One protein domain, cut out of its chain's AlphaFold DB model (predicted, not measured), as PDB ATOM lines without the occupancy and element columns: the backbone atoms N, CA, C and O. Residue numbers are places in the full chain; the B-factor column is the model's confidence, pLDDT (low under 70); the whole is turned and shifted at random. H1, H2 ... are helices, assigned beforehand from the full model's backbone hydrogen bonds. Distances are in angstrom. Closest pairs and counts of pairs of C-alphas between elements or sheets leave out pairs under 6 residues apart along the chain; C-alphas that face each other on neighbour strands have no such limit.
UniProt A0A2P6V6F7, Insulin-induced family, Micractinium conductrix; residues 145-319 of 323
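AT A GLANCE: This is residues 145 to 319 of the 323 residues of the protein "Insulin-induced family" of Micractinium conductrix (UniProt A0A2P6V6F7). One very long helix, H5, runs through the body with its first part, where four helices pack round it, and sticks out beyond the body with residues 298 to 319 as a lone arm that makes the long axis. The hairpin of H2 and H3 runs along H5 and forms a three-helix bundle with it, while H1 and H4 cross it steeply. The printed part has 175 residues with five named helices, H1 to H5 in chain order, and no named strand: the class is all helix. The whole is loose, with a radius of gyration of the C-alphas of 20.1 A and spans of 77 by 33 by 28 A.

HOW THE PARTS SIT: H5, residues 276 to 319, is the longest helix. It touches H4, residues 234 to 256, with residues 276 to 288 alone, at a steep tilt of 62 degrees, opposite ways; the closest C-alphas are those of Ala 240 and Ala 281, 4.3 A apart. H1, residues 147 to 170, touches H5 with residues 155 to 163 alone, at a steep tilt of 67 degrees, only just short of about perpendicular; the closest C-alphas, of Gly 159 and Gly 291, are 3.6 A apart. H3, residues 214 to 230, touches H5 at a shallow tilt of 22 degrees, the same way, closest at the C-alphas of Ala 223 and Cys 282, 4.5 A. H2, residues 185 to 206, touches H5 at a shallow tilt of 22 degrees, opposite ways, closest at the C-alphas of Gly 191 and Ala 286, 4.8 A. H2 and H3 form a helical hairpin at a shallow tilt of 3 degrees, closest at the C-alphas of Gly 191 and Phe 230, 6.6 A. H1 touches H4 with residues 162 to 169 alone, at a shallow tilt of 24 degrees, opposite ways, closest at the C-alphas of Leu 165 and Gln 235, 6.5 A. The helix packing is mostly aligned, only just, with 4 of 6 touching pairs at a shallow tilt. H3 and H4 are close but not clearly touching; H1 is apart from H2 and H3, and H2 from H4. In H2 and H3 every O i to N i+4 pair is within hydrogen-bond range; in H1 19 of 20 are, in H4 18 of 19, in H5 35 of 40.

IN THESE COORDINATES: H5 is 64.9 A long, from C-alpha 276 at (-18.579, 25.885, -11.242) to C-alpha 319 at (-80.551, 10.425, 0.333). H1 is 34.7 A long and begins at C-alpha 147 at (-30.376, 36.441, -9.682). H4 measures 32.9 A, H2 31.5 A and H3 24.1 A.

THE WHOLE: The C-alphas of Arg 211 and Arg 319, the two farthest apart, are 79.0 A apart. Residues 145 to 150 stand free too; without the free stretches the body spans 45 by 30 by 24 A. The links H1 to H2 and H4 to H5 are long, with 14 and 19 residues. The printed part has no cut. pLDDT is under 70 at residues 264 to 269, 306 to 315 and 319.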
ATOM      1  N   TRP A 145     -30.994  41.868  -8.368       90.56
ATOM      2  CA  TRP A 145     -32.379  41.494  -8.042       90.56
ATOM      3  C   TRP A 145     -32.946  40.342  -8.897       90.56
ATOM      4  O   TRP A 145     -33.845  39.630  -8.457       90.56
ATOM      5  N   TRP A 146     -32.425  40.142 -10.112       88.62
ATOM      6  CA  TRP A 146     -32.846  39.087 -11.036       88.62
ATOM      7  C   TRP A 146     -32.204  37.724 -10.743       88.62
ATOM      8  O   TRP A 146     -32.736  36.698 -11.169       88.62
ATOM      9  N   VAL A 147     -31.097  37.684  -9.994       89.50
ATOM     10  CA  VAL A 147     -30.376  36.441  -9.682       89.50
ATOM     11  C   VAL A 147     -31.267  35.477  -8.886       89.50
ATOM     12  O   VAL A 147     -31.453  34.347  -9.347       89.50
ATOM     13  N   PRO A 148     -31.924  35.885  -7.776       89.19
ATOM     14  CA  PRO A 148     -32.854  35.007  -7.063       89.19
ATOM     15  C   PRO A 148     -33.980  34.446  -7.942       89.19
ATOM     16  O   PRO A 148     -34.381  33.298  -7.765       89.19
ATOM     17  N   LEU A 149     -34.472  35.223  -8.915       90.38
ATOM     18  CA  LEU A 149     -35.530  34.779  -9.828       90.38
ATOM     19  C   LEU A 149     -35.038  33.681 -10.779       90.38
ATOM     20  O   LEU A 149     -35.744  32.693 -10.985       90.38
ATOM     21  N   MET A 150     -33.821  33.810 -11.316       88.94
ATOM     22  CA  MET A 150     -33.226  32.780 -12.175       88.94
ATOM     23  C   MET A 150     -32.978  31.471 -11.419       88.94
ATOM     24  O   MET A 150     -33.352  30.402 -11.907       88.94
ATOM     25  N   PHE A 151     -32.415  31.544 -10.209       89.75
ATOM     26  CA  PHE A 151     -32.206  30.359  -9.370       89.75
ATOM     27  C   PHE A 151     -33.531  29.729  -8.918       89.75
ATOM     28  O   PHE A 151     -33.647  28.503  -8.897       89.75
ATOM     29  N   GLY A 152     -34.553  30.539  -8.626       89.06
ATOM     30  CA  GLY A 152     -35.901  30.057  -8.326       89.06
ATOM     31  C   GLY A 152     -36.518  29.281  -9.493       89.06
ATOM     32  O   GLY A 152     -37.033  28.179  -9.296       89.06
ATOM     33  N   LEU A 153     -36.403  29.804 -10.718       90.94
ATOM     34  CA  LEU A 153     -36.875  29.119 -11.925       90.94
ATOM     35  C   LEU A 153     -36.131  27.797 -12.159       90.94
ATOM     36  O   LEU A 153     -36.768  26.774 -12.412       90.94
ATOM     37  N   ALA A 154     -34.802  27.793 -12.023       89.38
ATOM     38  CA  ALA A 154     -34.010  26.567 -12.103       89.38
ATOM     39  C   ALA A 154     -34.451  25.541 -11.044       89.38
ATOM     40  O   ALA A 154     -34.607  24.359 -11.353       89.38
ATOM     41  N   GLY A 155     -34.734  26.000  -9.820       92.12
ATOM     42  CA  GLY A 155     -35.280  25.182  -8.740       92.12
ATOM     43  C   GLY A 155     -36.598  24.498  -9.110       92.12
ATOM     44  O   GLY A 155     -36.749  23.296  -8.894       92.12
ATOM     45  N   VAL A 156     -37.527  25.233  -9.730       93.50
ATOM     46  CA  VAL A 156     -38.801  24.679 -10.222       93.50
ATOM     47  C   VAL A 156     -38.565  23.653 -11.329       93.50
ATOM     48  O   VAL A 156     -39.112  22.552 -11.264       93.50
ATOM     49  N   ILE A 157     -37.728  23.978 -12.320       92.75
ATOM     50  CA  ILE A 157     -37.424  23.075 -13.440       92.75
ATOM     51  C   ILE A 157     -36.852  21.759 -12.912       92.75
ATOM     52  O   ILE A 157     -37.350  20.689 -13.265       92.75
ATOM     53  N   LEU A 158     -35.848  21.817 -12.036       92.12
ATOM     54  CA  LEU A 158     -35.239  20.622 -11.453       92.12
ATOM     55  C   LEU A 158     -36.211  19.863 -10.550       92.12
ATOM     56  O   LEU A 158     -36.284  18.636 -10.643       92.12
ATOM     57  N   GLY A 159     -36.981  20.574  -9.725       91.31
ATOM     58  CA  GLY A 159     -37.953  19.980  -8.812       91.31
ATOM     59  C   GLY A 159     -39.095  19.246  -9.520       91.31
ATOM     60  O   GLY A 159     -39.591  18.252  -8.997       91.31
ATOM     61  N   VAL A 160     -39.481  19.684 -10.722       94.19
ATOM     62  CA  VAL A 160     -40.493  19.016 -11.561       94.19
ATOM     63  C   VAL A 160     -39.878  17.911 -12.425       94.19
ATOM     64  O   VAL A 160     -40.470  16.843 -12.576       94.19
ATOM     65  N   SER A 161     -38.681  18.136 -12.971       93.50
ATOM     66  CA  SER A 161     -38.042  17.193 -13.901       93.50
ATOM     67  C   SER A 161     -37.693  15.861 -13.240       93.50
ATOM     68  O   SER A 161     -37.895  14.816 -13.853       93.50
ATOM     69  N   HIS A 162     -37.215  15.869 -11.990       95.00
ATOM     70  CA  HIS A 162     -36.811  14.634 -11.307       95.00
ATOM     71  C   HIS A 162     -37.986  13.663 -11.088       95.00
ATOM     72  O   HIS A 162     -37.888  12.538 -11.573       95.00
ATOM     73  N   PRO A 163     -39.125  14.060 -10.480       93.94
ATOM     74  CA  PRO A 163     -40.287  13.175 -10.355       93.94
ATOM     75  C   PRO A 163     -40.811  12.636 -11.693       93.94
ATOM     76  O   PRO A 163     -41.213  11.476 -11.771       93.94
ATOM     77  N   ILE A 164     -40.798  13.454 -12.755       94.56
ATOM     78  CA  ILE A 164     -41.227  13.024 -14.097       94.56
ATOM     79  C   ILE A 164     -40.279  11.957 -14.650       94.56
ATOM     80  O   ILE A 164     -40.734  10.926 -15.150       94.56
ATOM     81  N   LEU A 165     -38.969  12.185 -14.549       94.00
ATOM     82  CA  LEU A 165     -37.961  11.235 -15.011       94.00
ATOM     83  C   LEU A 165     -37.965   9.948 -14.190       94.00
ATOM     84  O   LEU A 165     -37.812   8.874 -14.766       94.00
ATOM     85  N   ASP A 166     -38.197  10.032 -12.882       93.94
ATOM     86  CA  ASP A 166     -38.330   8.857 -12.023       93.94
ATOM     87  C   ASP A 166     -39.567   8.036 -12.397       93.94
ATOM     88  O   ASP A 166     -39.480   6.814 -12.499       93.94
ATOM     89  N   ALA A 167     -40.705   8.683 -12.672       92.00
ATOM     90  CA  ALA A 167     -41.910   7.994 -13.135       92.00
ATOM     91  C   ALA A 167     -41.688   7.313 -14.496       92.00
ATOM     92  O   ALA A 167     -42.078   6.160 -14.693       92.00
ATOM     93  N   TRP A 168     -41.021   8.002 -15.423       93.62
ATOM     94  CA  TRP A 168     -40.659   7.452 -16.727       93.62
ATOM     95  C   TRP A 168     -39.678   6.275 -16.617       93.62
ATOM     96  O   TRP A 168     -39.845   5.263 -17.298       93.62
ATOM     97  N   ALA A 169     -38.680   6.375 -15.734       93.06
ATOM     98  CA  ALA A 169     -37.722   5.305 -15.478       93.06
ATOM     99  C   ALA A 169     -38.400   4.099 -14.809       93.06
ATOM    100  O   ALA A 169     -38.170   2.961 -15.223       93.06
ATOM    101  N   ALA A 170     -39.289   4.333 -13.840       91.69
ATOM    102  CA  ALA A 170     -40.038   3.286 -13.149       91.69
ATOM    103  C   ALA A 170     -40.908   2.460 -14.112       91.69
ATOM    104  O   ALA A 170     -40.929   1.233 -14.018       91.69
ATOM    105  N   GLN A 171     -41.547   3.099 -15.100       93.00
ATOM    106  CA  GLN A 171     -42.314   2.404 -16.149       93.00
ATOM    107  C   GLN A 171     -41.466   1.438 -16.995       93.00
ATOM    108  O   GLN A 171     -42.008   0.538 -17.630       93.00
ATOM    109  N   ARG A 172     -40.140   1.613 -17.008       93.25
ATOM    110  CA  ARG A 172     -39.182   0.795 -17.767       93.25
ATOM    111  C   ARG A 172     -38.379  -0.165 -16.885       93.25
ATOM    112  O   ARG A 172     -37.397  -0.730 -17.356       93.25
ATOM    113  N   GLY A 173     -38.760  -0.331 -15.616       89.44
ATOM    114  CA  GLY A 173     -38.013  -1.151 -14.656       89.44
ATOM    115  C   GLY A 173     -36.677  -0.535 -14.226       89.44
ATOM    116  O   GLY A 173     -35.763  -1.259 -13.837       89.44
ATOM    117  N   GLY A 174     -36.536   0.789 -14.336       88.56
ATOM    118  CA  GLY A 174     -35.348   1.525 -13.913       88.56
ATOM    119  C   GLY A 174     -35.171   1.580 -12.392       88.56
ATOM    120  O   GLY A 174     -36.083   1.288 -11.620       88.56
ATOM    121  N   ALA A 175     -33.973   1.979 -11.961       88.31
ATOM    122  CA  ALA A 175     -33.640   2.105 -10.547       88.31
ATOM    123  C   ALA A 175     -34.408   3.257  -9.877       88.31
ATOM    124  O   ALA A 175     -34.511   4.359 -10.424       88.31
ATOM    125  N   ALA A 176     -34.892   3.002  -8.662       90.19
ATOM    126  CA  ALA A 176     -35.453   4.032  -7.803       90.19
ATOM    127  C   ALA A 176     -34.334   4.822  -7.097       90.19
ATOM    128  O   ALA A 176     -33.303   4.236  -6.749       90.19
ATOM    129  N   PRO A 177     -34.531   6.128  -6.845       93.06
ATOM    130  CA  PRO A 177     -33.595   6.920  -6.053       93.06
ATOM    131  C   PRO A 177     -33.468   6.380  -4.630       93.06
ATOM    132  O   PRO A 177     -34.422   5.831  -4.081       93.06
ATOM    133  N   ARG A 178     -32.299   6.560  -4.000       91.62
ATOM    134  CA  ARG A 178     -32.020   6.044  -2.641       91.62
ATOM    135  C   ARG A 178     -32.995   6.530  -1.573       91.62
ATOM    136  O   ARG A 178     -33.341   5.768  -0.678       91.62
ATOM    137  N   GLY A 179     -33.456   7.774  -1.686       87.88
ATOM    138  CA  GLY A 179     -34.500   8.327  -0.817       87.88
ATOM    139  C   GLY A 179     -35.922   7.868  -1.167       87.88
ATOM    140  O   GLY A 179     -36.866   8.236  -0.476       87.88
ATOM    141  N   GLY A 180     -36.093   7.086  -2.235       91.19
ATOM    142  CA  GLY A 180     -37.388   6.705  -2.787       91.19
ATOM    143  C   GLY A 180     -38.139   7.872  -3.436       91.19
ATOM    144  O   GLY A 180     -37.613   8.970  -3.618       91.19
ATOM    145  N   ALA A 181     -39.401   7.621  -3.791       89.94
ATOM    146  CA  ALA A 181     -40.294   8.637  -4.354       89.94
ATOM    147  C   ALA A 181     -40.810   9.644  -3.304       89.94
ATOM    148  O   ALA A 181     -41.249  10.731  -3.670       89.94
ATOM    149  N   ASP A 182     -40.739   9.299  -2.013       94.25
ATOM    150  CA  ASP A 182     -41.108  10.168  -0.888       94.25
ATOM    151  C   ASP A 182     -39.965  10.232   0.147       94.25
ATOM    152  O   ASP A 182     -40.048   9.601   1.205       94.25
ATOM    153  N   PRO A 183     -38.865  10.950  -0.154       95.62
ATOM    154  CA  PRO A 183     -37.752  11.080   0.779       95.62
ATOM    155  C   PRO A 183     -38.163  11.860   2.032       95.62
ATOM    156  O   PRO A 183     -38.932  12.817   1.969       95.62
ATOM    157  N   SER A 184     -37.615  11.494   3.193       97.00
ATOM    158  CA  SER A 184     -37.887  12.216   4.440       97.00
ATOM    159  C   SER A 184     -37.338  13.650   4.402       97.00
ATOM    160  O   SER A 184     -36.343  13.942   3.738       97.00
ATOM    161  N   TRP A 185     -37.933  14.561   5.178       96.25
ATOM    162  CA  TRP A 185     -37.427  15.937   5.277       96.25
ATOM    163  C   TRP A 185     -35.984  16.009   5.787       96.25
ATOM    164  O   TRP A 185     -35.222  16.843   5.313       96.25
ATOM    165  N   SER A 186     -35.574  15.119   6.696       97.00
ATOM    166  CA  SER A 186     -34.181  15.051   7.151       97.00
ATOM    167  C   SER A 186     -33.222  14.662   6.024       97.00
ATOM    168  O   SER A 186     -32.147  15.246   5.925       97.00
ATOM    169  N   TRP A 187     -33.621  13.743   5.139       96.62
ATOM    170  CA  TRP A 187     -32.846  13.361   3.957       96.62
ATOM    171  C   TRP A 187     -32.693  14.524   2.973       96.62
ATOM    172  O   TRP A 187     -31.590  14.816   2.511       96.62
ATOM    173  N   VAL A 188     -33.795  15.232   2.703       97.44
ATOM    174  CA  VAL A 188     -33.808  16.419   1.834       97.44
ATOM    175  C   VAL A 188     -32.913  17.521   2.402       97.44
ATOM    176  O   VAL A 188     -32.061  18.049   1.690       97.44
ATOM    177  N   LEU A 189     -33.067  17.847   3.689       97.62
ATOM    178  CA  LEU A 189     -32.282  18.892   4.347       97.62
ATOM    179  C   LEU A 189     -30.796  18.537   4.428       97.62
ATOM    180  O   LEU A 189     -29.969  19.421   4.233       97.62
ATOM    181  N   ALA A 190     -30.447  17.267   4.648       97.69
ATOM    182  CA  ALA A 190     -29.059  16.814   4.590       97.69
ATOM    183  C   ALA A 190     -28.467  17.006   3.184       97.69
ATOM    184  O   ALA A 190     -27.370  17.546   3.051       97.69
ATOM    185  N   GLY A 191     -29.220  16.657   2.137       96.81
ATOM    186  CA  GLY A 191     -28.812  16.901   0.754       96.81
ATOM    187  C   GLY A 191     -28.584  18.391   0.467       96.81
ATOM    188  O   GLY A 191     -27.537  18.765  -0.061       96.81
ATOM    189  N   ILE A 192     -29.519  19.255   0.871       97.50
ATOM    190  CA  ILE A 192     -29.387  20.714   0.721       97.50
ATOM    191  C   ILE A 192     -28.186  21.240   1.513       97.50
ATOM    192  O   ILE A 192     -27.413  22.031   0.980       97.50
ATOM    193  N   ALA A 193     -27.989  20.789   2.752       97.75
ATOM    194  CA  ALA A 193     -26.866  21.213   3.583       97.75
ATOM    195  C   ALA A 193     -25.518  20.857   2.942       97.75
ATOM    196  O   ALA A 193     -24.628  21.703   2.891       97.75
ATOM    197  N   CYS A 194     -25.373  19.646   2.397       97.12
ATOM    198  CA  CYS A 194     -24.162  19.245   1.682       97.12
ATOM    199  C   CYS A 194     -23.926  20.079   0.413       97.12
ATOM    200  O   CYS A 194     -22.789  20.463   0.146       97.12
ATOM    201  N   PHE A 195     -24.983  20.413  -0.333       97.38
ATOM    202  CA  PHE A 195     -24.883  21.303  -1.493       97.38
ATOM    203  C   PHE A 195     -24.452  22.722  -1.096       97.38
ATOM    204  O   PHE A 195     -23.503  23.260  -1.663       97.38
ATOM    205  N   VAL A 196     -25.093  23.310  -0.081       97.00
ATOM    206  CA  VAL A 196     -24.743  24.644   0.431       97.00
ATOM    207  C   VAL A 196     -23.310  24.666   0.958       97.00
ATOM    208  O   VAL A 196     -22.580  25.617   0.693       97.00
ATOM    209  N   LEU A 197     -22.879  23.610   1.652       96.94
ATOM    210  CA  LEU A 197     -21.503  23.480   2.124       96.94
ATOM    211  C   LEU A 197     -20.511  23.413   0.960       96.94
ATOM    212  O   LEU A 197     -19.480  24.077   1.013       96.94
ATOM    213  N   GLN A 198     -20.820  22.651  -0.094       97.00
ATOM    214  CA  GLN A 198     -19.977  22.595  -1.288       97.00
ATOM    215  C   GLN A 198     -19.882  23.966  -1.971       97.00
ATOM    216  O   GLN A 198     -18.790  24.384  -2.350       97.00
ATOM    217  N   TYR A 199     -21.001  24.685  -2.087       95.38
ATOM    218  CA  TYR A 199     -21.018  26.014  -2.689       95.38
ATOM    219  C   TYR A 199     -20.243  27.040  -1.839       95.38
ATOM    220  O   TYR A 199     -19.444  27.816  -2.356       95.38
ATOM    221  N   ALA A 200     -20.393  27.005  -0.514       93.88
ATOM    222  CA  ALA A 200     -19.598  27.847   0.379       93.88
ATOM    223  C   ALA A 200     -18.097  27.519   0.279       93.88
ATOM    224  O   ALA A 200     -17.262  28.424   0.224       93.88
ATOM    225  N   ALA A 201     -17.753  26.229   0.212       93.50
ATOM    226  CA  ALA A 201     -16.378  25.776   0.061       93.50
ATOM    227  C   ALA A 201     -15.762  26.217  -1.273       93.50
ATOM    228  O   ALA A 201     -14.590  26.578  -1.284       93.50
ATOM    229  N   SER A 202     -16.524  26.243  -2.374       92.12
ATOM    230  CA  SER A 202     -15.985  26.670  -3.671       92.12
ATOM    231  C   SER A 202     -15.500  28.121  -3.628       92.12
ATOM    232  O   SER A 202     -14.372  28.390  -4.027       92.12
ATOM    233  N   GLY A 203     -16.291  29.033  -3.054       88.62
ATOM    234  CA  GLY A 203     -15.898  30.439  -2.909       88.62
ATOM    235  C   GLY A 203     -14.792  30.664  -1.873       88.62
ATOM    236  O   GLY A 203     -13.890  31.469  -2.089       88.62
ATOM    237  N   ALA A 204     -14.821  29.935  -0.752       90.06
ATOM    238  CA  ALA A 204     -13.820  30.084   0.305       90.06
ATOM    239  C   ALA A 204     -12.442  29.520  -0.081       90.06
ATOM    240  O   ALA A 204     -11.419  30.013   0.397       90.06
ATOM    241  N   LEU A 205     -12.411  28.474  -0.912       89.94
ATOM    242  CA  LEU A 205     -11.187  27.764  -1.278       89.94
ATOM    243  C   LEU A 205     -10.584  28.222  -2.608       89.94
ATOM    244  O   LEU A 205      -9.418  27.919  -2.841       89.94
ATOM    245  N   GLU A 206     -11.312  28.967  -3.442       85.25
ATOM    246  CA  GLU A 206     -10.807  29.466  -4.730       85.25
ATOM    247  C   GLU A 206      -9.517  30.287  -4.592       85.25
ATOM    248  O   GLU A 206      -8.568  30.060  -5.333       85.25
ATOM    249  N   GLY A 207      -9.447  31.196  -3.614       82.69
ATOM    250  CA  GLY A 207      -8.233  31.977  -3.356       82.69
ATOM    251  C   GLY A 207      -7.085  31.144  -2.762       82.69
ATOM    252  O   GLY A 207      -5.978  31.166  -3.294       82.69
ATOM    253  N   PRO A 208      -7.307  30.407  -1.653       85.81
ATOM    254  CA  PRO A 208      -6.261  29.611  -1.006       85.81
ATOM    255  C   PRO A 208      -5.724  28.436  -1.835       85.81
ATOM    256  O   PRO A 208      -4.567  28.048  -1.664       85.81
ATOM    257  N   LEU A 209      -6.547  27.833  -2.700       81.81
ATOM    258  CA  LEU A 209      -6.173  26.691  -3.537       81.81
ATOM    259  C   LEU A 209      -5.849  27.137  -4.969       81.81
ATOM    260  O   LEU A 209      -6.453  26.661  -5.925       81.81
ATOM    261  N   ASP A 210      -4.827  27.980  -5.126       73.44
ATOM    262  CA  ASP A 210      -4.310  28.436  -6.431       73.44
ATOM    263  C   ASP A 210      -3.468  27.358  -7.155       73.44
ATOM    264  O   ASP A 210      -2.423  27.616  -7.753       73.44
ATOM    265  N   ARG A 211      -3.873  26.085  -7.044       76.75
ATOM    266  CA  ARG A 211      -3.283  24.975  -7.801       76.75
ATOM    267  C   ARG A 211      -4.286  24.482  -8.838       76.75
ATOM    268  O   ARG A 211      -5.389  24.086  -8.451       76.75
ATOM    269  N   PRO A 212      -3.903  24.424 -10.127       76.56
ATOM    270  CA  PRO A 212      -4.822  24.029 -11.184       76.56
ATOM    271  C   PRO A 212      -5.365  22.619 -10.926       76.56
ATOM    272  O   PRO A 212      -4.608  21.689 -10.643       76.56
ATOM    273  N   GLY A 213      -6.689  22.475 -10.994       84.25
ATOM    274  CA  GLY A 213      -7.393  21.195 -10.907       84.25
ATOM    275  C   GLY A 213      -7.594  20.612  -9.503       84.25
ATOM    276  O   GLY A 213      -8.370  19.670  -9.365       84.25
ATOM    277  N   VAL A 214      -6.960  21.142  -8.447       91.00
ATOM    278  CA  VAL A 214      -7.169  20.630  -7.073       91.00
ATOM    279  C   VAL A 214      -8.582  20.944  -6.587       91.00
ATOM    280  O   VAL A 214      -9.263  20.063  -6.055       91.00
ATOM    281  N   LEU A 215      -9.034  22.183  -6.796       92.19
ATOM    282  CA  LEU A 215     -10.393  22.593  -6.458       92.19
ATOM    283  C   LEU A 215     -11.419  21.817  -7.292       92.19
ATOM    284  O   LEU A 215     -12.364  21.271  -6.729       92.19
ATOM    285  N   ASP A 216     -11.194  21.676  -8.603       93.12
ATOM    286  CA  ASP A 216     -12.044  20.863  -9.476       93.12
ATOM    287  C   ASP A 216     -12.163  19.420  -8.990       93.12
ATOM    288  O   ASP A 216     -13.272  18.912  -8.863       93.12
ATOM    289  N   ALA A 217     -11.048  18.761  -8.663       94.88
ATOM    290  CA  ALA A 217     -11.063  17.383  -8.180       94.88
ATOM    291  C   ALA A 217     -11.842  17.244  -6.862       94.88
ATOM    292  O   ALA A 217     -12.606  16.290  -6.690       94.88
ATOM    293  N   LEU A 218     -11.688  18.205  -5.943       95.38
ATOM    294  CA  LEU A 218     -12.418  18.232  -4.677       95.38
ATOM    295  C   LEU A 218     -13.931  18.387  -4.900       95.38
ATOM    296  O   LEU A 218     -14.726  17.616  -4.350       95.38
ATOM    297  N   LEU A 219     -14.339  19.357  -5.720       96.44
ATOM    298  CA  LEU A 219     -15.754  19.605  -5.996       96.44
ATOM    299  C   LEU A 219     -16.373  18.475  -6.827       96.44
ATOM    300  O   LEU A 219     -17.474  18.031  -6.515       96.44
ATOM    301  N   ALA A 220     -15.654  17.928  -7.807       96.94
ATOM    302  CA  ALA A 220     -16.098  16.775  -8.586       96.94
ATOM    303  C   ALA A 220     -16.312  15.544  -7.695       96.94
ATOM    304  O   ALA A 220     -17.347  14.883  -7.780       96.94
ATOM    305  N   THR A 221     -15.367  15.262  -6.790       97.31
ATOM    306  CA  THR A 221     -15.470  14.135  -5.851       97.31
ATOM    307  C   THR A 221     -16.660  14.310  -4.914       97.31
ATOM    308  O   THR A 221     -17.431  13.374  -4.706       97.31
ATOM    309  N   THR A 222     -16.850  15.512  -4.368       97.12
ATOM    310  CA  THR A 222     -17.972  15.783  -3.459       97.12
ATOM    311  C   THR A 222     -19.317  15.812  -4.190       97.12
ATOM    312  O   THR A 222     -20.302  15.326  -3.640       97.12
ATOM    313  N   ALA A 223     -19.381  16.274  -5.443       97.50
ATOM    314  CA  ALA A 223     -20.579  16.192  -6.281       97.50
ATOM    315  C   ALA A 223     -20.934  14.737  -6.637       97.50
ATOM    316  O   ALA A 223     -22.095  14.336  -6.530       97.50
ATOM    317  N   ALA A 224     -19.940  13.916  -6.984       97.75
ATOM    318  CA  ALA A 224     -20.136  12.490  -7.235       97.75
ATOM    319  C   ALA A 224     -20.588  11.749  -5.967       97.75
ATOM    320  O   ALA A 224     -21.518  10.942  -6.024       97.75
ATOM    321  N   ALA A 225     -19.986  12.056  -4.813       97.38
ATOM    322  CA  ALA A 225     -20.397  11.508  -3.522       97.38
ATOM    323  C   ALA A 225     -21.829  11.921  -3.161       97.38
ATOM    324  O   ALA A 225     -22.613  11.080  -2.728       97.38
ATOM    325  N   GLN A 226     -22.198  13.182  -3.400       96.56
ATOM    326  CA  GLN A 226     -23.556  13.685  -3.199       96.56
ATOM    327  C   GLN A 226     -24.567  12.898  -4.038       96.56
ATOM    328  O   GLN A 226     -25.553  12.393  -3.501       96.56
ATOM    329  N   TRP A 227     -24.321  12.756  -5.344       97.50
ATOM    330  CA  TRP A 227     -25.180  11.952  -6.213       97.50
ATOM    331  C   TRP A 227     -25.254  10.506  -5.729       97.50
ATOM    332  O   TRP A 227     -26.351   9.969  -5.585       97.50
ATOM    333  N   ALA A 228     -24.109   9.894  -5.421       97.00
ATOM    334  CA  ALA A 228     -24.060   8.518  -4.966       97.00
ATOM    335  C   ALA A 228     -24.865   8.339  -3.675       97.00
ATOM    336  O   ALA A 228     -25.668   7.424  -3.588       97.00
ATOM    337  N   VAL A 229     -24.707   9.196  -2.669       96.94
ATOM    338  CA  VAL A 229     -25.411   9.059  -1.385       96.94
ATOM    339  C   VAL A 229     -26.906   9.334  -1.529       96.94
ATOM    340  O   VAL A 229     -27.709   8.529  -1.059       96.94
ATOM    341  N   PHE A 230     -27.283  10.430  -2.189       96.38
ATOM    342  CA  PHE A 230     -28.641  10.969  -2.121       96.38
ATOM    343  C   PHE A 230     -29.572  10.545  -3.261       96.38
ATOM    344  O   PHE A 230     -30.788  10.688  -3.112       96.38
ATOM    345  N   ASP A 231     -29.040  10.035  -4.374       95.19
ATOM    346  CA  ASP A 231     -29.830   9.676  -5.558       95.19
ATOM    347  C   ASP A 231     -29.442   8.288  -6.100       95.19
ATOM    348  O   ASP A 231     -30.230   7.349  -5.985       95.19
ATOM    349  N   ALA A 232     -28.204   8.130  -6.581       95.56
ATOM    350  CA  ALA A 232     -27.629   6.914  -7.168       95.56
ATOM    351  C   ALA A 232     -28.363   6.353  -8.400       95.56
ATOM    352  O   ALA A 232     -28.233   5.164  -8.700       95.56
ATOM    353  N   THR A 233     -29.120   7.178  -9.129       95.75
ATOM    354  CA  THR A 233     -29.832   6.741 -10.339       95.75
ATOM    355  C   THR A 233     -29.203   7.265 -11.632       95.75
ATOM    356  O   THR A 233     -28.620   8.356 -11.634       95.75
ATOM    357  N   PRO A 234     -29.349   6.541 -12.762       94.69
ATOM    358  CA  PRO A 234     -28.918   7.025 -14.074       94.69
ATOM    359  C   PRO A 234     -29.616   8.324 -14.494       94.69
ATOM    360  O   PRO A 234     -28.965   9.219 -15.026       94.69
ATOM    361  N   GLN A 235     -30.919   8.462 -14.228       93.56
ATOM    362  CA  GLN A 235     -31.657   9.687 -14.539       93.56
ATOM    363  C   GLN A 235     -31.206  10.873 -13.674       93.56
ATOM    364  O   GLN A 235     -31.072  11.981 -14.188       93.56
ATOM    365  N   GLY A 236     -30.888  10.644 -12.396       93.94
ATOM    366  CA  GLY A 236     -30.294  11.661 -11.530       93.94
ATOM    367  C   GLY A 236     -28.894  12.071 -11.998       93.94
ATOM    368  O   GLY A 236     -28.567  13.255 -11.993       93.94
ATOM    369  N   ALA A 237     -28.085  11.117 -12.477       95.81
ATOM    370  CA  ALA A 237     -26.772  11.408 -13.057       95.81
ATOM    371  C   ALA A 237     -26.895  12.226 -14.351       95.81
ATOM    372  O   ALA A 237     -26.156  13.189 -14.545       95.81
ATOM    373  N   PHE A 238     -27.861  11.883 -15.207       95.69
ATOM    374  CA  PHE A 238     -28.181  12.656 -16.405       95.69
ATOM    375  C   PHE A 238     -28.576  14.095 -16.057       95.69
ATOM    376  O   PHE A 238     -28.043  15.029 -16.650       95.69
ATOM    377  N   MET A 239     -29.452  14.289 -15.067       95.25
ATOM    378  CA  MET A 239     -29.856  15.629 -14.634       95.25
ATOM    379  C   MET A 239     -28.694  16.428 -14.040       95.25
ATOM    380  O   MET A 239     -28.562  17.609 -14.353       95.25
ATOM    381  N   ALA A 240     -27.829  15.796 -13.245       95.75
ATOM    382  CA  ALA A 240     -26.624  16.430 -12.716       95.75
ATOM    383  C   ALA A 240     -25.639  16.826 -13.832       95.75
ATOM    384  O   ALA A 240     -25.063  17.910 -13.798       95.75
ATOM    385  N   ALA A 241     -25.469  15.984 -14.854       96.38
ATOM    386  CA  ALA A 241     -24.650  16.318 -16.017       96.38
ATOM    387  C   ALA A 241     -25.268  17.466 -16.833       96.38
ATOM    388  O   ALA A 241     -24.559  18.369 -17.275       96.38
ATOM    389  N   LEU A 242     -26.594  17.466 -16.998       94.75
ATOM    390  CA  LEU A 242     -27.309  18.528 -17.697       94.75
ATOM    391  C   LEU A 242     -27.139  19.877 -16.989       94.75
ATOM    392  O   LEU A 242     -26.848  20.870 -17.653       94.75
ATOM    393  N   THR A 243     -27.266  19.930 -15.659       94.44
ATOM    394  CA  THR A 243     -27.047  21.173 -14.899       94.44
ATOM    395  C   THR A 243     -25.593  21.622 -14.943       94.44
ATOM    396  O   THR A 243     -25.346  22.816 -15.115       94.44
ATOM    397  N   ALA A 244     -24.645  20.683 -14.866       94.94
ATOM    398  CA  ALA A 244     -23.209  20.946 -14.970       94.94
ATOM    399  C   ALA A 244     -22.792  21.598 -16.295       94.94
ATOM    400  O   ALA A 244     -21.720  22.185 -16.364       94.94
ATOM    401  N   VAL A 245     -23.620  21.500 -17.338       93.81
ATOM    402  CA  VAL A 245     -23.388  22.148 -18.637       93.81
ATOM    403  C   VAL A 245     -24.267  23.384 -18.805       93.81
ATOM    404  O   VAL A 245     -23.771  24.448 -19.170       93.81
ATOM    405  N   ALA A 246     -25.568  23.271 -18.528       93.00
ATOM    406  CA  ALA A 246     -26.528  24.345 -18.769       93.00
ATOM    407  C   ALA A 246     -26.282  25.571 -17.877       93.00
ATOM    408  O   ALA A 246     -26.378  26.696 -18.362       93.00
ATOM    409  N   GLY A 247     -25.937  25.363 -16.601       91.31
ATOM    410  CA  GLY A 247     -25.605  26.448 -15.676       91.31
ATOM    411  C   GLY A 247     -24.410  27.266 -16.169       91.31
ATOM    412  O   GLY A 247     -24.579  28.446 -16.479       91.31
ATOM    413  N   PRO A 248     -23.232  26.646 -16.365       92.00
ATOM    414  CA  PRO A 248     -22.060  27.354 -16.872       92.00
ATOM    415  C   PRO A 248     -22.269  27.964 -18.263       92.00
ATOM    416  O   PRO A 248     -21.804  29.070 -18.510       92.00
ATOM    417  N   ALA A 249     -23.014  27.316 -19.166       91.38
ATOM    418  CA  ALA A 249     -23.338  27.899 -20.473       91.38
ATOM    419  C   ALA A 249     -24.187  29.182 -20.358       91.38
ATOM    420  O   ALA A 249     -23.964  30.153 -21.092       91.38
ATOM    421  N   MET A 250     -25.142  29.213 -19.420       90.62
ATOM    422  CA  MET A 250     -25.892  30.430 -19.102       90.62
ATOM    423  C   MET A 250     -24.972  31.509 -18.531       90.62
ATOM    424  O   MET A 250     -25.033  32.650 -18.983       90.62
ATOM    425  N   GLU A 251     -24.071  31.159 -17.614       90.44
ATOM    426  CA  GLU A 251     -23.085  32.099 -17.069       90.44
ATOM    427  C   GLU A 251     -22.157  32.674 -18.146       90.44
ATOM    428  O   GLU A 251     -21.991  33.891 -18.237       90.44
ATOM    429  N   MET A 252     -21.640  31.835 -19.046       89.38
ATOM    430  CA  MET A 252     -20.842  32.278 -20.194       89.38
ATOM    431  C   MET A 252     -21.617  33.258 -21.083       89.38
ATOM    432  O   MET A 252     -21.029  34.203 -21.612       89.38
ATOM    433  N   SER A 253     -22.930  33.068 -21.236       88.19
ATOM    434  CA  SER A 253     -23.793  33.981 -21.998       88.19
ATOM    435  C   SER A 253     -23.996  35.315 -21.269       88.19
ATOM    436  O   SER A 253     -23.955  36.376 -21.894       88.19
ATOM    437  N   LEU A 254     -24.157  35.285 -19.942       89.12
ATOM    438  CA  LEU A 254     -24.282  36.487 -19.109       89.12
ATOM    439  C   LEU A 254     -22.981  37.307 -19.088       89.12
ATOM    440  O   LEU A 254     -23.042  38.537 -19.106       89.12
ATOM    441  N   ILE A 255     -21.822  36.644 -19.090       88.38
ATOM    442  CA  ILE A 255     -20.496  37.279 -19.032       88.38
ATOM    443  C   ILE A 255     -20.049  37.786 -20.409       88.38
ATOM    444  O   ILE A 255     -19.646  38.943 -20.536       88.38
ATOM    445  N   ASN A 256     -20.121  36.951 -21.451       87.06
ATOM    446  CA  ASN A 256     -19.580  37.302 -22.773       87.06
ATOM    447  C   ASN A 256     -20.616  37.915 -23.716       87.06
ATOM    448  O   ASN A 256     -20.238  38.640 -24.628       87.06
ATOM    449  N   GLY A 257     -21.898  37.590 -23.545       86.75
ATOM    450  CA  GLY A 257     -22.971  38.114 -24.390       86.75
ATOM    451  C   GLY A 257     -23.558  39.407 -23.836       86.75
ATOM    452  O   GLY A 257     -23.682  40.392 -24.557       86.75
ATOM    453  N   LEU A 258     -23.922  39.402 -22.550       86.69
ATOM    454  CA  LEU A 258     -24.611  40.528 -21.906       86.69
ATOM    455  C   LEU A 258     -23.702  41.395 -21.022       86.69
ATOM    456  O   LEU A 258     -24.136  42.456 -20.581       86.69
ATOM    457  N   HIS A 259     -22.463  40.960 -20.768       86.31
ATOM    458  CA  HIS A 259     -21.479  41.656 -19.930       86.31
ATOM    459  C   HIS A 259     -22.027  42.094 -18.557       86.31
ATOM    460  O   HIS A 259     -21.715  43.179 -18.069       86.31
ATOM    461  N   LEU A 260     -22.861  41.253 -17.932       85.12
ATOM    462  CA  LEU A 260     -23.579  41.603 -16.699       85.12
ATOM    463  C   LEU A 260     -22.742  41.441 -15.427       85.12
ATOM    464  O   LEU A 260     -23.022  42.107 -14.433       85.12
ATOM    465  N   TYR A 261     -21.745  40.556 -15.437       84.00
ATOM    466  CA  TYR A 261     -20.788  40.397 -14.343       84.00
ATOM    467  C   TYR A 261     -19.488  39.752 -14.840       84.00
ATOM    468  O   TYR A 261     -19.395  39.317 -15.989       84.00
ATOM    469  N   SER A 262     -18.476  39.706 -13.973       83.06
ATOM    470  CA  SER A 262     -17.174  39.091 -14.242       83.06
ATOM    471  C   SER A 262     -16.647  38.375 -13.005       83.06
ATOM    472  O   SER A 262     -16.852  38.848 -11.887       83.06
ATOM    473  N   TYR A 263     -15.909  37.285 -13.205       79.69
ATOM    474  CA  TYR A 263     -15.159  36.635 -12.133       79.69
ATOM    475  C   TYR A 263     -13.870  37.392 -11.809       79.69
ATOM    476  O   TYR A 263     -13.214  37.944 -12.692       79.69
ATOM    477  N   GLN A 264     -13.510  37.408 -10.524       68.88
ATOM    478  CA  GLN A 264     -12.354  38.156 -10.030       68.88
ATOM    479  C   GLN A 264     -11.018  37.448 -10.327       68.88
ATOM    480  O   GLN A 264     -10.013  38.124 -10.525       68.88
ATOM    481  N   HIS A 265     -11.001  36.108 -10.343       61.78
ATOM    482  CA  HIS A 265      -9.800  35.281 -10.519       61.78
ATOM    483  C   HIS A 265     -10.087  34.054 -11.410       61.78
ATOM    484  O   HIS A 265     -11.221  33.593 -11.485       61.78
ATOM    485  N   ASN A 266      -9.047  33.542 -12.084       57.88
ATOM    486  CA  ASN A 266      -8.963  32.200 -12.689       57.88
ATOM    487  C   ASN A 266     -10.139  31.741 -13.587       57.88
ATOM    488  O   ASN A 266     -10.517  30.569 -13.595       57.88
ATOM    489  N   ALA A 267     -10.672  32.639 -14.422       62.41
ATOM    490  CA  ALA A 267     -11.623  32.282 -15.474       62.41
ATOM    491  C   ALA A 267     -10.944  31.451 -16.583       62.41
ATOM    492  O   ALA A 267     -10.257  31.991 -17.450       62.41
ATOM    493  N   TRP A 268     -11.128  30.130 -16.546       65.88
ATOM    494  CA  TRP A 268     -10.454  29.187 -17.445       65.88
ATOM    495  C   TRP A 268     -11.234  28.926 -18.742       65.88
ATOM    496  O   TRP A 268     -10.629  28.769 -19.801       65.88
ATOM    497  N   VAL A 269     -12.574  28.911 -18.692       64.75
ATOM    498  CA  VAL A 269     -13.426  28.619 -19.857       64.75
ATOM    499  C   VAL A 269     -14.347  29.802 -20.127       64.75
ATOM    500  O   VAL A 269     -15.318  30.013 -19.404       64.75
ATOM    501  N   LEU A 270     -14.041  30.577 -21.174       72.38
ATOM    502  CA  LEU A 270     -14.884  31.682 -21.662       72.38
ATOM    503  C   LEU A 270     -15.389  32.602 -20.528       72.38
ATOM    504  O   LEU A 270     -16.579  32.876 -20.425       72.38
ATOM    505  N   GLY A 271     -14.510  33.038 -19.624       73.69
ATOM    506  CA  GLY A 271     -14.895  33.951 -18.537       73.69
ATOM    507  C   GLY A 271     -15.494  33.288 -17.286       73.69
ATOM    508  O   GLY A 271     -15.682  33.983 -16.292       73.69
ATOM    509  N   THR A 272     -15.727  31.969 -17.291       83.06
ATOM    510  CA  THR A 272     -16.213  31.200 -16.126       83.06
ATOM    511  C   THR A 272     -15.131  30.275 -15.551       83.06
ATOM    512  O   THR A 272     -14.307  29.738 -16.306       83.06
ATOM    513  N   PRO A 273     -15.094  30.073 -14.223       87.81
ATOM    514  CA  PRO A 273     -14.193  29.107 -13.609       87.81
ATOM    515  C   PRO A 273     -14.650  27.672 -13.895       87.81
ATOM    516  O   PRO A 273     -15.839  27.376 -13.856       87.81
ATOM    517  N   SER A 274     -13.718  26.746 -14.134       88.88
ATOM    518  CA  SER A 274     -14.048  25.339 -14.439       88.88
ATOM    519  C   SER A 274     -14.786  24.630 -13.299       88.88
ATOM    520  O   SER A 274     -15.635  23.768 -13.536       88.88
ATOM    521  N   TRP A 275     -14.507  25.035 -12.060       91.00
ATOM    522  CA  TRP A 275     -15.028  24.393 -10.862       91.00
ATOM    523  C   TRP A 275     -16.545  24.581 -10.686       91.00
ATOM    524  O   TRP A 275     -17.188  23.788  -9.991       91.00
ATOM    525  N   ILE A 276     -17.144  25.583 -11.344       92.31
ATOM    526  CA  ILE A 276     -18.579  25.885 -11.242       92.31
ATOM    527  C   ILE A 276     -19.451  24.760 -11.815       92.31
ATOM    528  O   ILE A 276     -20.538  24.496 -11.302       92.31
ATOM    529  N   CYS A 277     -18.943  24.017 -12.806       94.00
ATOM    530  CA  CYS A 277     -19.611  22.844 -13.373       94.00
ATOM    531  C   CYS A 277     -19.974  21.825 -12.284       94.00
ATOM    532  O   CYS A 277     -21.078  21.277 -12.270       94.00
ATOM    533  N   TRP A 278     -19.070  21.605 -11.329       95.94
ATOM    534  CA  TRP A 278     -19.259  20.634 -10.252       95.94
ATOM    535  C   TRP A 278     -20.268  21.113  -9.208       95.94
ATOM    536  O   TRP A 278     -21.061  20.308  -8.718       95.94
ATOM    537  N   VAL A 279     -20.313  22.422  -8.943       95.94
ATOM    538  CA  VAL A 279     -21.323  23.033  -8.064       95.94
ATOM    539  C   VAL A 279     -22.724  22.851  -8.656       95.94
ATOM    540  O   VAL A 279     -23.635  22.393  -7.962       95.94
ATOM    541  N   TYR A 280     -22.899  23.116  -9.956       96.19
ATOM    542  CA  TYR A 280     -24.173  22.857 -10.636       96.19
ATOM    543  C   TYR A 280     -24.533  21.367 -10.677       96.19
ATOM    544  O   TYR A 280     -25.711  21.025 -10.525       96.19
ATOM    545  N   ALA A 281     -23.553  20.474 -10.844       96.62
ATOM    546  CA  ALA A 281     -23.780  19.030 -10.763       96.62
ATOM    547  C   ALA A 281     -24.304  18.618  -9.374       96.62
ATOM    548  O   ALA A 281     -25.260  17.848  -9.263       96.62
ATOM    549  N   CYS A 282     -23.716  19.172  -8.308       96.50
ATOM    550  CA  CYS A 282     -24.101  18.897  -6.923       96.50
ATOM    551  C   CYS A 282     -25.526  19.368  -6.588       96.50
ATOM    552  O   CYS A 282     -26.235  18.713  -5.817       96.50
ATOM    553  N   GLY A 283     -25.974  20.467  -7.201       93.31
ATOM    554  CA  GLY A 283     -27.331  20.984  -7.020       93.31
ATOM    555  C   GLY A 283     -28.428  20.016  -7.481       93.31
ATOM    556  O   GLY A 283     -29.510  20.000  -6.892       93.31
ATOM    557  N   GLY A 284     -28.149  19.168  -8.480       92.44
ATOM    558  CA  GLY A 284     -29.114  18.229  -9.065       92.44
ATOM    559  C   GLY A 284     -29.782  17.314  -8.026       92.44
ATOM    560  O   GLY A 284     -30.983  17.460  -7.793       92.44
ATOM    561  N   PRO A 285     -29.033  16.429  -7.339       93.44
ATOM    562  CA  PRO A 285     -29.581  15.538  -6.311       93.44
ATOM    563  C   PRO A 285     -30.286  16.264  -5.153       93.44
ATOM    564  O   PRO A 285     -31.305  15.784  -4.651       93.44
ATOM    565  N   ALA A 286     -29.769  17.420  -4.720       94.38
ATOM    566  CA  ALA A 286     -30.340  18.180  -3.606       94.38
ATOM    567  C   ALA A 286     -31.722  18.756  -3.958       94.38
ATOM    568  O   ALA A 286     -32.701  18.529  -3.242       94.38
ATOM    569  N   VAL A 287     -31.817  19.454  -5.094       95.44
ATOM    570  CA  VAL A 287     -33.074  20.050  -5.572       95.44
ATOM    571  C   VAL A 287     -34.036  18.973  -6.080       95.44
ATOM    572  O   VAL A 287     -35.244  19.070  -5.862       95.44
ATOM    573  N   GLY A 288     -33.521  17.907  -6.694       95.12
ATOM    574  CA  GLY A 288     -34.315  16.765  -7.142       95.12
ATOM    575  C   GLY A 288     -35.040  16.066  -5.993       95.12
ATOM    576  O   GLY A 288     -36.243  15.821  -6.083       95.12
ATOM    577  N   ASN A 289     -34.355  15.821  -4.872       96.88
ATOM    578  CA  ASN A 289     -34.976  15.239  -3.677       96.88
ATOM    579  C   ASN A 289     -36.018  16.155  -3.031       96.88
ATOM    580  O   ASN A 289     -37.058  15.667  -2.580       96.88
ATOM    581  N   LEU A 290     -35.790  17.470  -3.034       97.25
ATOM    582  CA  LEU A 290     -36.815  18.434  -2.633       97.25
ATOM    583  C   LEU A 290     -38.050  18.330  -3.541       97.25
ATOM    584  O   LEU A 290     -39.172  18.240  -3.043       97.25
ATOM    585  N   GLY A 291     -37.843  18.271  -4.858       96.06
ATOM    586  CA  GLY A 291     -38.904  18.083  -5.848       96.06
ATOM    587  C   GLY A 291     -39.736  16.824  -5.613       96.06
ATOM    588  O   GLY A 291     -40.965  16.889  -5.592       96.06
ATOM    589  N   ARG A 292     -39.076  15.691  -5.347       96.31
ATOM    590  CA  ARG A 292     -39.727  14.414  -4.995       96.31
ATOM    591  C   ARG A 292     -40.608  14.549  -3.758       96.31
ATOM    592  O   ARG A 292     -41.789  14.212  -3.815       96.31
ATOM    593  N   ARG A 293     -40.076  15.120  -2.670       97.00
ATOM    594  CA  ARG A 293     -40.833  15.321  -1.424       97.00
ATOM    595  C   ARG A 293     -42.047  16.229  -1.621       97.00
ATOM    596  O   ARG A 293     -43.138  15.906  -1.152       97.00
ATOM    597  N   VAL A 294     -41.877  17.348  -2.324       95.69
ATOM    598  CA  VAL A 294     -42.984  18.269  -2.623       95.69
ATOM    599  C   VAL A 294     -44.036  17.581  -3.494       95.69
ATOM    600  O   VAL A 294     -45.226  17.671  -3.200       95.69
ATOM    601  N   SER A 295     -43.619  16.836  -4.519       94.38
ATOM    602  CA  SER A 295     -44.528  16.072  -5.378       94.38
ATOM    603  C   SER A 295     -45.329  15.032  -4.587       94.38
ATOM    604  O   SER A 295     -46.548  14.949  -4.749       94.38
ATOM    605  N   ALA A 296     -44.677  14.268  -3.707       93.75
ATOM    606  CA  ALA A 296     -45.341  13.282  -2.858       93.75
ATOM    607  C   ALA A 296     -46.376  13.933  -1.925       93.75
ATOM    608  O   ALA A 296     -47.491  13.430  -1.774       93.75
ATOM    609  N   GLU A 297     -46.047  15.090  -1.347       93.62
ATOM    610  CA  GLU A 297     -46.973  15.847  -0.505       93.62
ATOM    611  C   GLU A 297     -48.192  16.359  -1.289       93.62
ATOM    612  O   GLU A 297     -49.331  16.173  -0.859       93.62
ATOM    613  N   LEU A 298     -47.982  16.921  -2.483       92.00
ATOM    614  CA  LEU A 298     -49.075  17.371  -3.352       92.00
ATOM    615  C   LEU A 298     -49.994  16.215  -3.774       92.00
ATOM    616  O   LEU A 298     -51.215  16.378  -3.851       92.00
ATOM    617  N   GLN A 299     -49.429  15.033  -4.027       90.44
ATOM    618  CA  GLN A 299     -50.208  13.832  -4.331       90.44
ATOM    619  C   GLN A 299     -51.048  13.382  -3.130       90.44
ATOM    620  O   GLN A 299     -52.228  13.069  -3.308       90.44
ATOM    621  N   ARG A 300     -50.492  13.411  -1.908       91.75
ATOM    622  CA  ARG A 300     -51.256  13.137  -0.677       91.75
ATOM    623  C   ARG A 300     -52.432  14.094  -0.517       91.75
ATOM    624  O   ARG A 300     -53.544  13.641  -0.256       91.75
ATOM    625  N   GLN A 301     -52.209  15.390  -0.723       90.50
ATOM    626  CA  GLN A 301     -53.263  16.404  -0.613       90.50
ATOM    627  C   GLN A 301     -54.367  16.204  -1.654       90.50
ATOM    628  O   GLN A 301     -55.546  16.293  -1.317       90.50
ATOM    629  N   ARG A 302     -54.012  15.857  -2.900       91.12
ATOM    630  CA  ARG A 302     -55.001  15.512  -3.936       91.12
ATOM    631  C   ARG A 302     -55.847  14.300  -3.556       91.12
ATOM    632  O   ARG A 302     -57.059  14.335  -3.747       91.12
ATOM    633  N   MET A 303     -55.235  13.247  -3.013       86.00
ATOM    634  CA  MET A 303     -55.967  12.052  -2.577       86.00
ATOM    635  C   MET A 303     -56.862  12.335  -1.361       86.00
ATOM    636  O   MET A 303     -58.000  11.873  -1.324       86.00
ATOM    637  N   ALA A 304     -56.388  13.139  -0.404       82.38
ATOM    638  CA  ALA A 304     -57.173  13.557   0.757       82.38
ATOM    639  C   ALA A 304     -58.360  14.461   0.369       82.38
ATOM    640  O   ALA A 304     -59.453  14.296   0.905       82.38
ATOM    641  N   GLY A 305     -58.168  15.373  -0.590       75.00
ATOM    642  CA  GLY A 305     -59.231  16.233  -1.118       75.00
ATOM    643  C   GLY A 305     -60.274  15.466  -1.939       75.00
ATOM    644  O   GLY A 305     -61.470  15.641  -1.726       75.00
ATOM    645  N   GLY A 306     -59.842  14.548  -2.811       62.94
ATOM    646  CA  GLY A 306     -60.749  13.752  -3.652       62.94
ATOM    647  C   GLY A 306     -61.595  12.725  -2.886       62.94
ATOM    648  O   GLY A 306     -62.688  12.371  -3.330       62.94
ATOM    649  N   GLY A 307     -61.136  12.266  -1.716       57.66
ATOM    650  CA  GLY A 307     -61.911  11.377  -0.843       57.66
ATOM    651  C   GLY A 307     -63.134  12.050  -0.204       57.66
ATOM    652  O   GLY A 307     -64.146  11.386   0.022       57.66
ATOM    653  N   GLY A 308     -63.069  13.365   0.039       59.00
ATOM    654  CA  GLY A 308     -64.186  14.144   0.584       59.00
ATOM    655  C   GLY A 308     -65.344  14.285  -0.404       59.00
ATOM    656  O   GLY A 308     -66.498  14.061  -0.040       59.00
ATOM    657  N   ASP A 309     -65.032  14.558  -1.671       60.41
ATOM    658  CA  ASP A 309     -66.036  14.738  -2.725       60.41
ATOM    659  C   ASP A 309     -66.728  13.418  -3.097       60.41
ATOM    660  O   ASP A 309     -67.944  13.380  -3.292       60.41
ATOM    661  N   ALA A 310     -65.987  12.305  -3.116       59.75
ATOM    662  CA  ALA A 310     -66.552  10.978  -3.362       59.75
ATOM    663  C   ALA A 310     -67.473  10.508  -2.218       59.75
ATOM    664  O   ALA A 310     -68.541   9.945  -2.473       59.75
ATOM    665  N   ALA A 311     -67.103  10.777  -0.960       60.09
ATOM    666  CA  ALA A 311     -67.939  10.468   0.202       60.09
ATOM    667  C   ALA A 311     -69.198  11.356   0.264       60.09
ATOM    668  O   ALA A 311     -70.289  10.861   0.560       60.09
ATOM    669  N   ALA A 312     -69.078  12.643  -0.078       62.03
ATOM    670  CA  ALA A 312     -70.209  13.566  -0.165       62.03
ATOM    671  C   ALA A 312     -71.180  13.192  -1.302       62.03
ATOM    672  O   ALA A 312     -72.397  13.193  -1.097       62.03
ATOM    673  N   ALA A 313     -70.664  12.793  -2.469       64.44
ATOM    674  CA  ALA A 313     -71.473  12.315  -3.591       64.44
ATOM    675  C   ALA A 313     -72.194  10.990  -3.274       64.44
ATOM    676  O   ALA A 313     -73.370  10.831  -3.605       64.44
ATOM    677  N   ALA A 314     -71.534  10.062  -2.571       65.88
ATOM    678  CA  ALA A 314     -72.153   8.814  -2.120       65.88
ATOM    679  C   ALA A 314     -73.273   9.057  -1.088       65.88
ATOM    680  O   ALA A 314     -74.344   8.449  -1.181       65.88
ATOM    681  N   ALA A 315     -73.071   9.991  -0.153       66.81
ATOM    682  CA  ALA A 315     -74.085  10.380   0.828       66.81
ATOM    683  C   ALA A 315     -75.289  11.096   0.183       66.81
ATOM    684  O   ALA A 315     -76.435  10.860   0.576       66.81
ATOM    685  N   ALA A 316     -75.055  11.931  -0.836       70.00
ATOM    686  CA  ALA A 316     -76.117  12.582  -1.604       70.00
ATOM    687  C   ALA A 316     -76.941  11.569  -2.424       70.00
ATOM    688  O   ALA A 316     -78.173  11.621  -2.413       70.00
ATOM    689  N   GLY A 317     -76.278  10.591  -3.051       71.81
ATOM    690  CA  GLY A 317     -76.940   9.521  -3.803       71.81
ATOM    691  C   GLY A 317     -77.770   8.567  -2.934       71.81
ATOM    692  O   GLY A 317     -78.797   8.063  -3.387       71.81
ATOM    693  N   GLN A 318     -77.382   8.339  -1.673       70.19
ATOM    694  CA  GLN A 318     -78.185   7.549  -0.731       70.19
ATOM    695  C   GLN A 318     -79.434   8.294  -0.240       70.19
ATOM    696  O   GLN A 318     -80.482   7.666  -0.102       70.19
ATOM    697  N   ARG A 319     -79.370   9.620  -0.043       68.19
ATOM    698  CA  ARG A 319     -80.551  10.425   0.333       68.19
ATOM    699  C   ARG A 319     -81.597  10.503  -0.779       68.19
ATOM    700  O   ARG A 319     -82.782  10.465  -0.478       68.19
TER     701      ARG A 319